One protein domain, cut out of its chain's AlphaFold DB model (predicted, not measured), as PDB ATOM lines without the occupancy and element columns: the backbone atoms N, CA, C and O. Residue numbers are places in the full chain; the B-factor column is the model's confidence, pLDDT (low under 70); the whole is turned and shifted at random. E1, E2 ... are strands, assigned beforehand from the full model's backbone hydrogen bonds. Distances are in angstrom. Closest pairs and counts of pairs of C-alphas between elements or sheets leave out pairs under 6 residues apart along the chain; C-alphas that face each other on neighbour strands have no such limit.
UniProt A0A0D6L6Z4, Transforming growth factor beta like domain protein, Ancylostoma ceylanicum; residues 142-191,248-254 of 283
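What this domain is: This is residues 142 to 191 and 248 to 254 of the 283 residues of the protein "Transforming growth factor beta like domain protein" of Ancylostoma ceylanicum (UniProt A0A0D6L6Z4). With little regular structure, this is a long two-stranded ribbon, E1 and E2 beside E5 and E4, E3 in its end loop and E6 aside. Of 57 printed residues, 18 form six strands, E1 to E6; pairs E1-E5 and E2-E4 are antiparallel. It is all strand and loose, radius of gyration of the C-alphas 14.3 A, spanning 42 by 23 by 20 A.

How they stand to each other: Find E1, residues 157 to 159, antiparallel to E5, residues 183 to 185: N 159 and O 183 are within hydrogen-bond range at 2.8 A. E2, residues 162 to 164, is antiparallel to E4, residues 178 to 180, with N 163 and O 179 at 2.8 A. E3, residues 173 to 175, and E6, residues 248 to 250, pair with no named strand.

Where its parts are: Find C-alpha 157 at (287.503, 195.922, 244.244), where E1 begins, and C-alpha 250 at (282.421, 189.683, 222.303), where E6 ends.

The domain as a whole: Across the cut, residues 192 to 247, C-alphas 191 and 248 are 36.3 A apart. Sixteen residues have pLDDT under 70, among them 249 to 254.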
ATOM      1  N   ARG A 142     296.042 203.353 233.173       59.53
ATOM      2  CA  ARG A 142     296.788 202.351 233.938       59.53
ATOM      3  C   ARG A 142     295.897 201.116 234.024       59.53
ATOM      4  O   ARG A 142     294.686 201.269 234.181       59.53
ATOM      5  N   SER A 143     296.484 199.930 233.891       62.41
ATOM      6  CA  SER A 143     295.760 198.691 234.162       62.41
ATOM      7  C   SER A 143     295.090 198.807 235.536       62.41
ATOM      8  O   SER A 143     295.724 199.335 236.460       62.41
ATOM      9  N   PRO A 144     293.819 198.393 235.675       65.38
ATOM     10  CA  PRO A 144     293.147 198.442 236.963       65.38
ATOM     11  C   PRO A 144     293.957 197.633 237.979       65.38
ATOM     12  O   PRO A 144     294.520 196.591 237.643       65.38
ATOM     13  N   ALA A 145     294.057 198.137 239.209       70.62
ATOM     14  CA  ALA A 145     294.628 197.354 240.295       70.62
ATOM     15  C   ALA A 145     293.668 196.194 240.592       70.62
ATOM     16  O   ALA A 145     292.494 196.431 240.880       70.62
ATOM     17  N   VAL A 146     294.164 194.966 240.466       79.94
ATOM     18  CA  VAL A 146     293.424 193.741 240.784       79.94
ATOM     19  C   VAL A 146     293.778 193.356 242.216       79.94
ATOM     20  O   VAL A 146     294.960 193.249 242.541       79.94
ATOM     21  N   CYS A 147     292.770 193.199 243.069       82.94
ATOM     22  CA  CYS A 147     292.941 192.732 244.439       82.94
ATOM     23  C   CYS A 147     293.177 191.223 244.468       82.94
ATOM     24  O   CYS A 147     292.589 190.478 243.676       82.94
ATOM     25  N   GLN A 148     293.994 190.771 245.414       81.44
ATOM     26  CA  GLN A 148     294.147 189.354 245.696       81.44
ATOM     27  C   GLN A 148     293.117 188.907 246.749       81.44
ATOM     28  O   GLN A 148     292.697 189.708 247.591       81.44
ATOM     29  N   PRO A 149     292.670 187.640 246.732       75.00
ATOM     30  CA  PRO A 149     291.754 187.115 247.748       75.00
ATOM     31  C   PRO A 149     292.271 187.260 249.190       75.00
ATOM     32  O   PRO A 149     291.479 187.360 250.129       75.00
ATOM     33  N   GLU A 150     293.591 187.285 249.371       77.50
ATOM     34  CA  GLU A 150     294.271 187.393 250.661       77.50
ATOM     35  C   GLU A 150     294.177 188.800 251.267       77.50
ATOM     36  O   GLU A 150     294.246 188.936 252.491       77.50
ATOM     37  N   ASP A 151     293.955 189.828 250.440       69.06
ATOM     38  CA  ASP A 151     293.949 191.235 250.857       69.06
ATOM     39  C   ASP A 151     292.740 191.591 251.749       69.06
ATOM     40  O   ASP A 151     292.738 192.637 252.399       69.06
ATOM     41  N   LYS A 152     291.715 190.718 251.816       67.75
ATOM     42  CA  LYS A 152     290.476 190.888 252.612       67.75
ATOM     43  C   LYS A 152     289.884 192.301 252.506       67.75
ATOM     44  O   LYS A 152     289.411 192.860 253.497       67.75
ATOM     45  N   GLU A 153     289.914 192.876 251.307       67.38
ATOM     46  CA  GLU A 153     289.472 194.249 251.075       67.38
ATOM     47  C   GLU A 153     287.963 194.363 251.349       67.38
ATOM     48  O   GLU A 153     287.167 193.672 250.703       67.38
ATOM     49  N   PRO A 154     287.537 195.205 252.309       67.50
ATOM     50  CA  PRO A 154     286.128 195.308 252.675       67.50
ATOM     51  C   PRO A 154     285.327 196.130 251.649       67.50
ATOM     52  O   PRO A 154     284.118 195.943 251.516       67.50
ATOM     53  N   GLY A 155     285.991 197.023 250.905       74.38
ATOM     54  CA  GLY A 155     285.381 197.859 249.874       74.38
ATOM     55  C   GLY A 155     285.319 197.212 248.485       74.38
ATOM     56  O   GLY A 155     285.906 196.163 248.234       74.38
ATOM     57  N   CYS A 156     284.608 197.859 247.555       78.50
ATOM     58  CA  CYS A 156     284.515 197.424 246.155       78.50
ATOM     59  C   CYS A 156     285.894 197.354 245.472       78.50
ATOM     60  O   CYS A 156     286.571 198.376 245.329       78.50
ATOM     61  N   CYS A 157     286.281 196.162 245.009       81.88
ATOM     62  CA  CYS A 157     287.503 195.922 244.244       81.88
ATOM     63  C   CYS A 157     287.285 194.953 243.068       81.88
ATOM     64  O   CYS A 157     286.279 194.243 242.997       81.88
ATOM     65  N   LEU A 158     288.231 194.946 242.126       83.44
ATOM     66  CA  LEU A 158     288.303 194.024 240.997       83.44
ATOM     67  C   LEU A 158     289.133 192.791 241.380       83.44
ATOM     68  O   LEU A 158     290.264 192.942 241.828       83.44
ATOM     69  N   TYR A 159     288.599 191.598 241.150       84.31
ATOM     70  CA  TYR A 159     289.259 190.318 241.409       84.31
ATOM     71  C   TYR A 159     289.382 189.493 240.128       84.31
ATOM     72  O   TYR A 159     288.590 189.659 239.196       84.31
ATOM     73  N   ASP A 160     290.345 188.574 240.097       86.25
ATOM     74  CA  ASP A 160     290.489 187.611 239.007       86.25
ATOM     75  C   ASP A 160     289.343 186.589 239.003       86.25
ATOM     76  O   ASP A 160     289.036 185.958 240.016       86.25
ATOM     77  N   LEU A 161     288.737 186.383 237.832       85.75
ATOM     78  CA  LEU A 161     287.747 185.335 237.588       85.75
ATOM     79  C   LEU A 161     288.067 184.651 236.260       85.75
ATOM     80  O   LEU A 161     287.634 185.079 235.189       85.75
ATOM     81  N   THR A 162     288.839 183.568 236.333       85.06
ATOM     82  CA  THR A 162     289.213 182.791 235.147       85.06
ATOM     83  C   THR A 162     288.151 181.746 234.823       85.06
ATOM     84  O   THR A 162     287.935 180.803 235.578       85.06
ATOM     85  N   VAL A 163     287.520 181.896 233.663       84.06
ATOM     86  CA  VAL A 163     286.594 180.933 233.068       84.06
ATOM     87  C   VAL A 163     287.389 179.919 232.257       84.06
ATOM     88  O   VAL A 163     288.102 180.294 231.328       84.06
ATOM     89  N   ASP A 164     287.255 178.637 232.584       85.44
ATOM     90  CA  ASP A 164     287.821 177.531 231.810       85.44
ATOM     91  C   ASP A 164     286.717 176.866 230.979       85.44
ATOM     92  O   ASP A 164     285.840 176.171 231.501       85.44
ATOM     93  N   PHE A 165     286.748 177.084 229.667       81.56
ATOM     94  CA  PHE A 165     285.709 176.593 228.764       81.56
ATOM     95  C   PHE A 165     285.718 175.067 228.619       81.56
ATOM     96  O   PHE A 165     284.684 174.479 228.302       81.56
ATOM     97  N   GLN A 166     286.851 174.406 228.881       82.12
ATOM     98  CA  GLN A 166     286.931 172.946 228.839       82.12
ATOM     99  C   GLN A 166     286.258 172.329 230.064       82.12
ATOM    100  O   GLN A 166     285.488 171.379 229.915       82.12
ATOM    101  N   GLN A 167     286.488 172.904 231.249       81.56
ATOM    102  CA  GLN A 167     285.848 172.459 232.495       81.56
ATOM    103  C   GLN A 167     284.336 172.702 232.489       81.56
ATOM    104  O   GLN A 167     283.576 171.873 232.978       81.56
ATOM    105  N   MET A 168     283.891 173.797 231.866       80.00
ATOM    106  CA  MET A 168     282.467 174.108 231.685       80.00
ATOM    107  C   MET A 168     281.785 173.241 230.608       80.00
ATOM    108  O   MET A 168     280.582 173.363 230.382       80.00
ATOM    109  N   GLY A 169     282.534 172.373 229.915       79.00
ATOM    110  CA  GLY A 169     282.009 171.485 228.874       79.00
ATOM    111  C   GLY A 169     281.754 172.161 227.521       79.00
ATOM    112  O   GLY A 169     281.206 171.535 226.612       79.00
ATOM    113  N   TRP A 170     282.181 173.411 227.332       80.81
ATOM    114  CA  TRP A 170     282.000 174.183 226.099       80.81
ATOM    115  C   TRP A 170     283.101 173.885 225.079       80.81
ATOM    116  O   TRP A 170     283.896 174.737 224.691       80.81
ATOM    117  N   LYS A 171     283.114 172.640 224.595       75.62
ATOM    118  CA  LYS A 171     284.104 172.122 223.629       75.62
ATOM    119  C   LYS A 171     284.040 172.770 222.239       75.62
ATOM    120  O   LYS A 171     284.899 172.503 221.405       75.62
ATOM    121  N   PHE A 172     283.015 173.578 221.975       77.94
ATOM    122  CA  PHE A 172     282.873 174.326 220.728       77.94
ATOM    123  C   PHE A 172     283.846 175.523 220.680       77.94
ATOM    124  O   PHE A 172     284.353 175.875 219.617       77.94
ATOM    125  N   ILE A 173     284.228 176.081 221.835       76.81
ATOM    126  CA  ILE A 173     285.240 177.140 221.920       76.81
ATOM    127  C   ILE A 173     286.633 176.535 221.717       76.81
ATOM    128  O   ILE A 173     287.176 175.846 222.578       76.81
ATOM    129  N   ILE A 174     287.228 176.819 220.558       79.69
ATOM    130  CA  ILE A 174     288.564 176.339 220.184       79.69
ATOM    131  C   ILE A 174     289.643 177.180 220.872       79.69
ATOM    132  O   ILE A 174     290.688 176.655 221.243       79.69
ATOM    133  N   ALA A 175     289.431 178.493 220.987       75.69
ATOM    134  CA  ALA A 175     290.380 179.399 221.626       75.69
ATOM    135  C   ALA A 175     289.703 180.701 222.103       75.69
ATOM    136  O   ALA A 175     288.813 181.196 221.399       75.69
ATOM    137  N   PRO A 176     290.175 181.296 223.216       78.31
ATOM    138  CA  PRO A 176     291.130 180.721 224.175       78.31
ATOM    139  C   PRO A 176     290.482 179.596 225.005       78.31
ATOM    140  O   PRO A 176     289.264 179.540 225.097       78.31
ATOM    141  N   HIS A 177     291.267 178.689 225.603       81.25
ATOM    142  CA  HIS A 177     290.719 177.652 226.502       81.25
ATOM    143  C   HIS A 177     290.350 178.202 227.885       81.25
ATOM    144  O   HIS A 177     289.414 177.716 228.515       81.25
ATOM    145  N   LYS A 178     291.070 179.239 228.329       82.44
ATOM    146  CA  LYS A 178     290.821 179.976 229.568       82.44
ATOM    147  C   LYS A 178     290.707 181.466 229.270       82.44
ATOM    148  O   LYS A 178     291.474 181.982 228.458       82.44
ATOM    149  N   TYR A 179     289.784 182.152 229.930       82.06
ATOM    150  CA  TYR A 179     289.577 183.593 229.792       82.06
ATOM    151  C   TYR A 179     289.343 184.225 231.163       82.06
ATOM    152  O   TYR A 179     288.445 183.801 231.884       82.06
ATOM    153  N   ASN A 180     290.142 185.227 231.531       83.00
ATOM    154  CA  ASN A 180     289.916 185.987 232.757       83.00
ATOM    155  C   ASN A 180     288.896 187.092 232.480       83.00
ATOM    156  O   ASN A 180     289.211 188.081 231.822       83.00
ATOM    157  N   ALA A 181     287.667 186.881 232.944       81.38
ATOM    158  CA  ALA A 181     286.581 187.841 232.799       81.38
ATOM    159  C   ALA A 181     286.648 188.951 233.855       81.38
ATOM    160  O   ALA A 181     286.009 189.983 233.676       81.38
ATOM    161  N   TYR A 182     287.426 188.735 234.924       84.19
ATOM    162  CA  TYR A 182     287.427 189.529 236.148       84.19
ATOM    163  C   TYR A 182     286.032 189.651 236.794       84.19
ATOM    164  O   TYR A 182     284.997 189.362 236.194       84.19
ATOM    165  N   MET A 183     285.988 190.049 238.063       84.62
ATOM    166  CA  MET A 183     284.728 190.301 238.762       84.62
ATOM    167  C   MET A 183     284.879 191.407 239.799       84.62
ATOM    168  O   MET A 183     285.818 191.410 240.592       84.62
ATOM    169  N   CYS A 184     283.935 192.346 239.805       83.06
ATOM    170  CA  CYS A 184     283.839 193.369 240.840       83.06
ATOM    171  C   CYS A 184     283.114 192.798 242.066       83.06
ATOM    172  O   CYS A 184     282.030 192.232 241.937       83.06
ATOM    173  N   ARG A 185     283.701 192.944 243.257       82.94
ATOM    174  CA  ARG A 185     283.109 192.504 244.529       82.94
ATOM    175  C   ARG A 185     283.531 193.426 245.669       82.94
ATOM    176  O   ARG A 185     284.673 193.869 245.713       82.94
ATOM    177  N   GLY A 186     282.626 193.665 246.612       78.50
ATOM    178  CA  GLY A 186     282.905 194.372 247.862       78.50
ATOM    179  C   GLY A 186     281.786 195.331 248.245       78.50
ATOM    180  O   GLY A 186     280.853 195.542 247.467       78.50
ATOM    181  N   ASP A 187     281.873 195.895 249.446       74.56
ATOM    182  CA  ASP A 187     280.866 196.823 249.954       74.56
ATOM    183  C   ASP A 187     281.150 198.253 249.469       74.56
ATOM    184  O   ASP A 187     282.187 198.857 249.756       74.56
ATOM    185  N   CYS A 188     280.220 198.825 248.711       71.06
ATOM    186  CA  CYS A 188     280.353 200.194 248.227       71.06
ATOM    187  C   CYS A 188     280.073 201.249 249.300       71.06
ATOM    188  O   CYS A 188     280.499 202.391 249.115       71.06
ATOM    189  N   SER A 189     279.439 200.896 250.423       66.88
ATOM    190  CA  SER A 189     279.249 201.812 251.554       66.88
ATOM    191  C   SER A 189     280.592 202.253 252.166       66.88
ATOM    192  O   SER A 189     280.725 203.372 252.662       66.88
ATOM    193  N   LEU A 190     281.628 201.415 252.025       59.81
ATOM    194  CA  LEU A 190     282.981 201.614 252.555       59.81
ATOM    195  C   LEU A 190     283.960 202.254 251.552       59.81
ATOM    196  O   LEU A 190     285.115 202.526 251.890       59.81
ATOM    197  N   SER A 191     283.519 202.550 250.322       53.28
ATOM    198  CA  SER A 191     284.362 203.048 249.213       53.28
ATOM    199  C   SER A 191     284.990 204.442 249.420       53.28
ATOM    200  O   SER A 191     285.697 204.950 248.550       53.28
ATOM    201  N   HIS A 248     284.740 185.380 216.479       71.44
ATOM    202  CA  HIS A 248     283.760 186.338 216.978       71.44
ATOM    203  C   HIS A 248     284.409 187.311 217.966       71.44
ATOM    204  O   HIS A 248     285.293 186.937 218.743       71.44
ATOM    205  N   ARG A 249     283.962 188.570 217.946       65.00
ATOM    206  CA  ARG A 249     284.287 189.573 218.965       65.00
ATOM    207  C   ARG A 249     283.111 189.662 219.936       65.00
ATOM    208  O   ARG A 249     281.993 189.914 219.502       65.00
ATOM    209  N   LEU A 250     283.377 189.470 221.221       65.75
ATOM    210  CA  LEU A 250     282.421 189.683 222.303       65.75
ATOM    211  C   LEU A 250     282.630 191.107 222.829       65.75
ATOM    212  O   LEU A 250     283.692 191.363 223.392       65.75
ATOM    213  N   PRO A 251     281.699 192.047 222.603       47.69
ATOM    214  CA  PRO A 251     281.906 193.453 222.948       47.69
ATOM    215  C   PRO A 251     281.950 193.706 224.466       47.69
ATOM    216  O   PRO A 251     282.689 194.587 224.889       47.69
ATOM    217  N   GLU A 252     281.255 192.897 225.278       59.47
ATOM    218  CA  GLU A 252     281.164 193.053 226.739       59.47
ATOM    219  C   GLU A 252     281.273 191.691 227.442       59.47
ATOM    220  O   GLU A 252     280.281 191.030 227.731       59.47
ATOM    221  N   ALA A 253     282.499 191.218 227.671       55.91
ATOM    222  CA  ALA A 253     282.745 189.917 228.290       55.91
ATOM    223  C   ALA A 253     283.152 190.074 229.764       55.91
ATOM    224  O   ALA A 253     284.297 189.792 230.119       55.91
ATOM    225  N   THR A 254     282.207 190.510 230.602       48.66
ATOM    226  CA  THR A 254     282.339 190.545 232.069       48.66
ATOM    227  C   THR A 254     281.162 189.778 232.677       48.66
ATOM    228  O   THR A 254     280.021 189.970 232.260       48.66
TER     229      THR A 254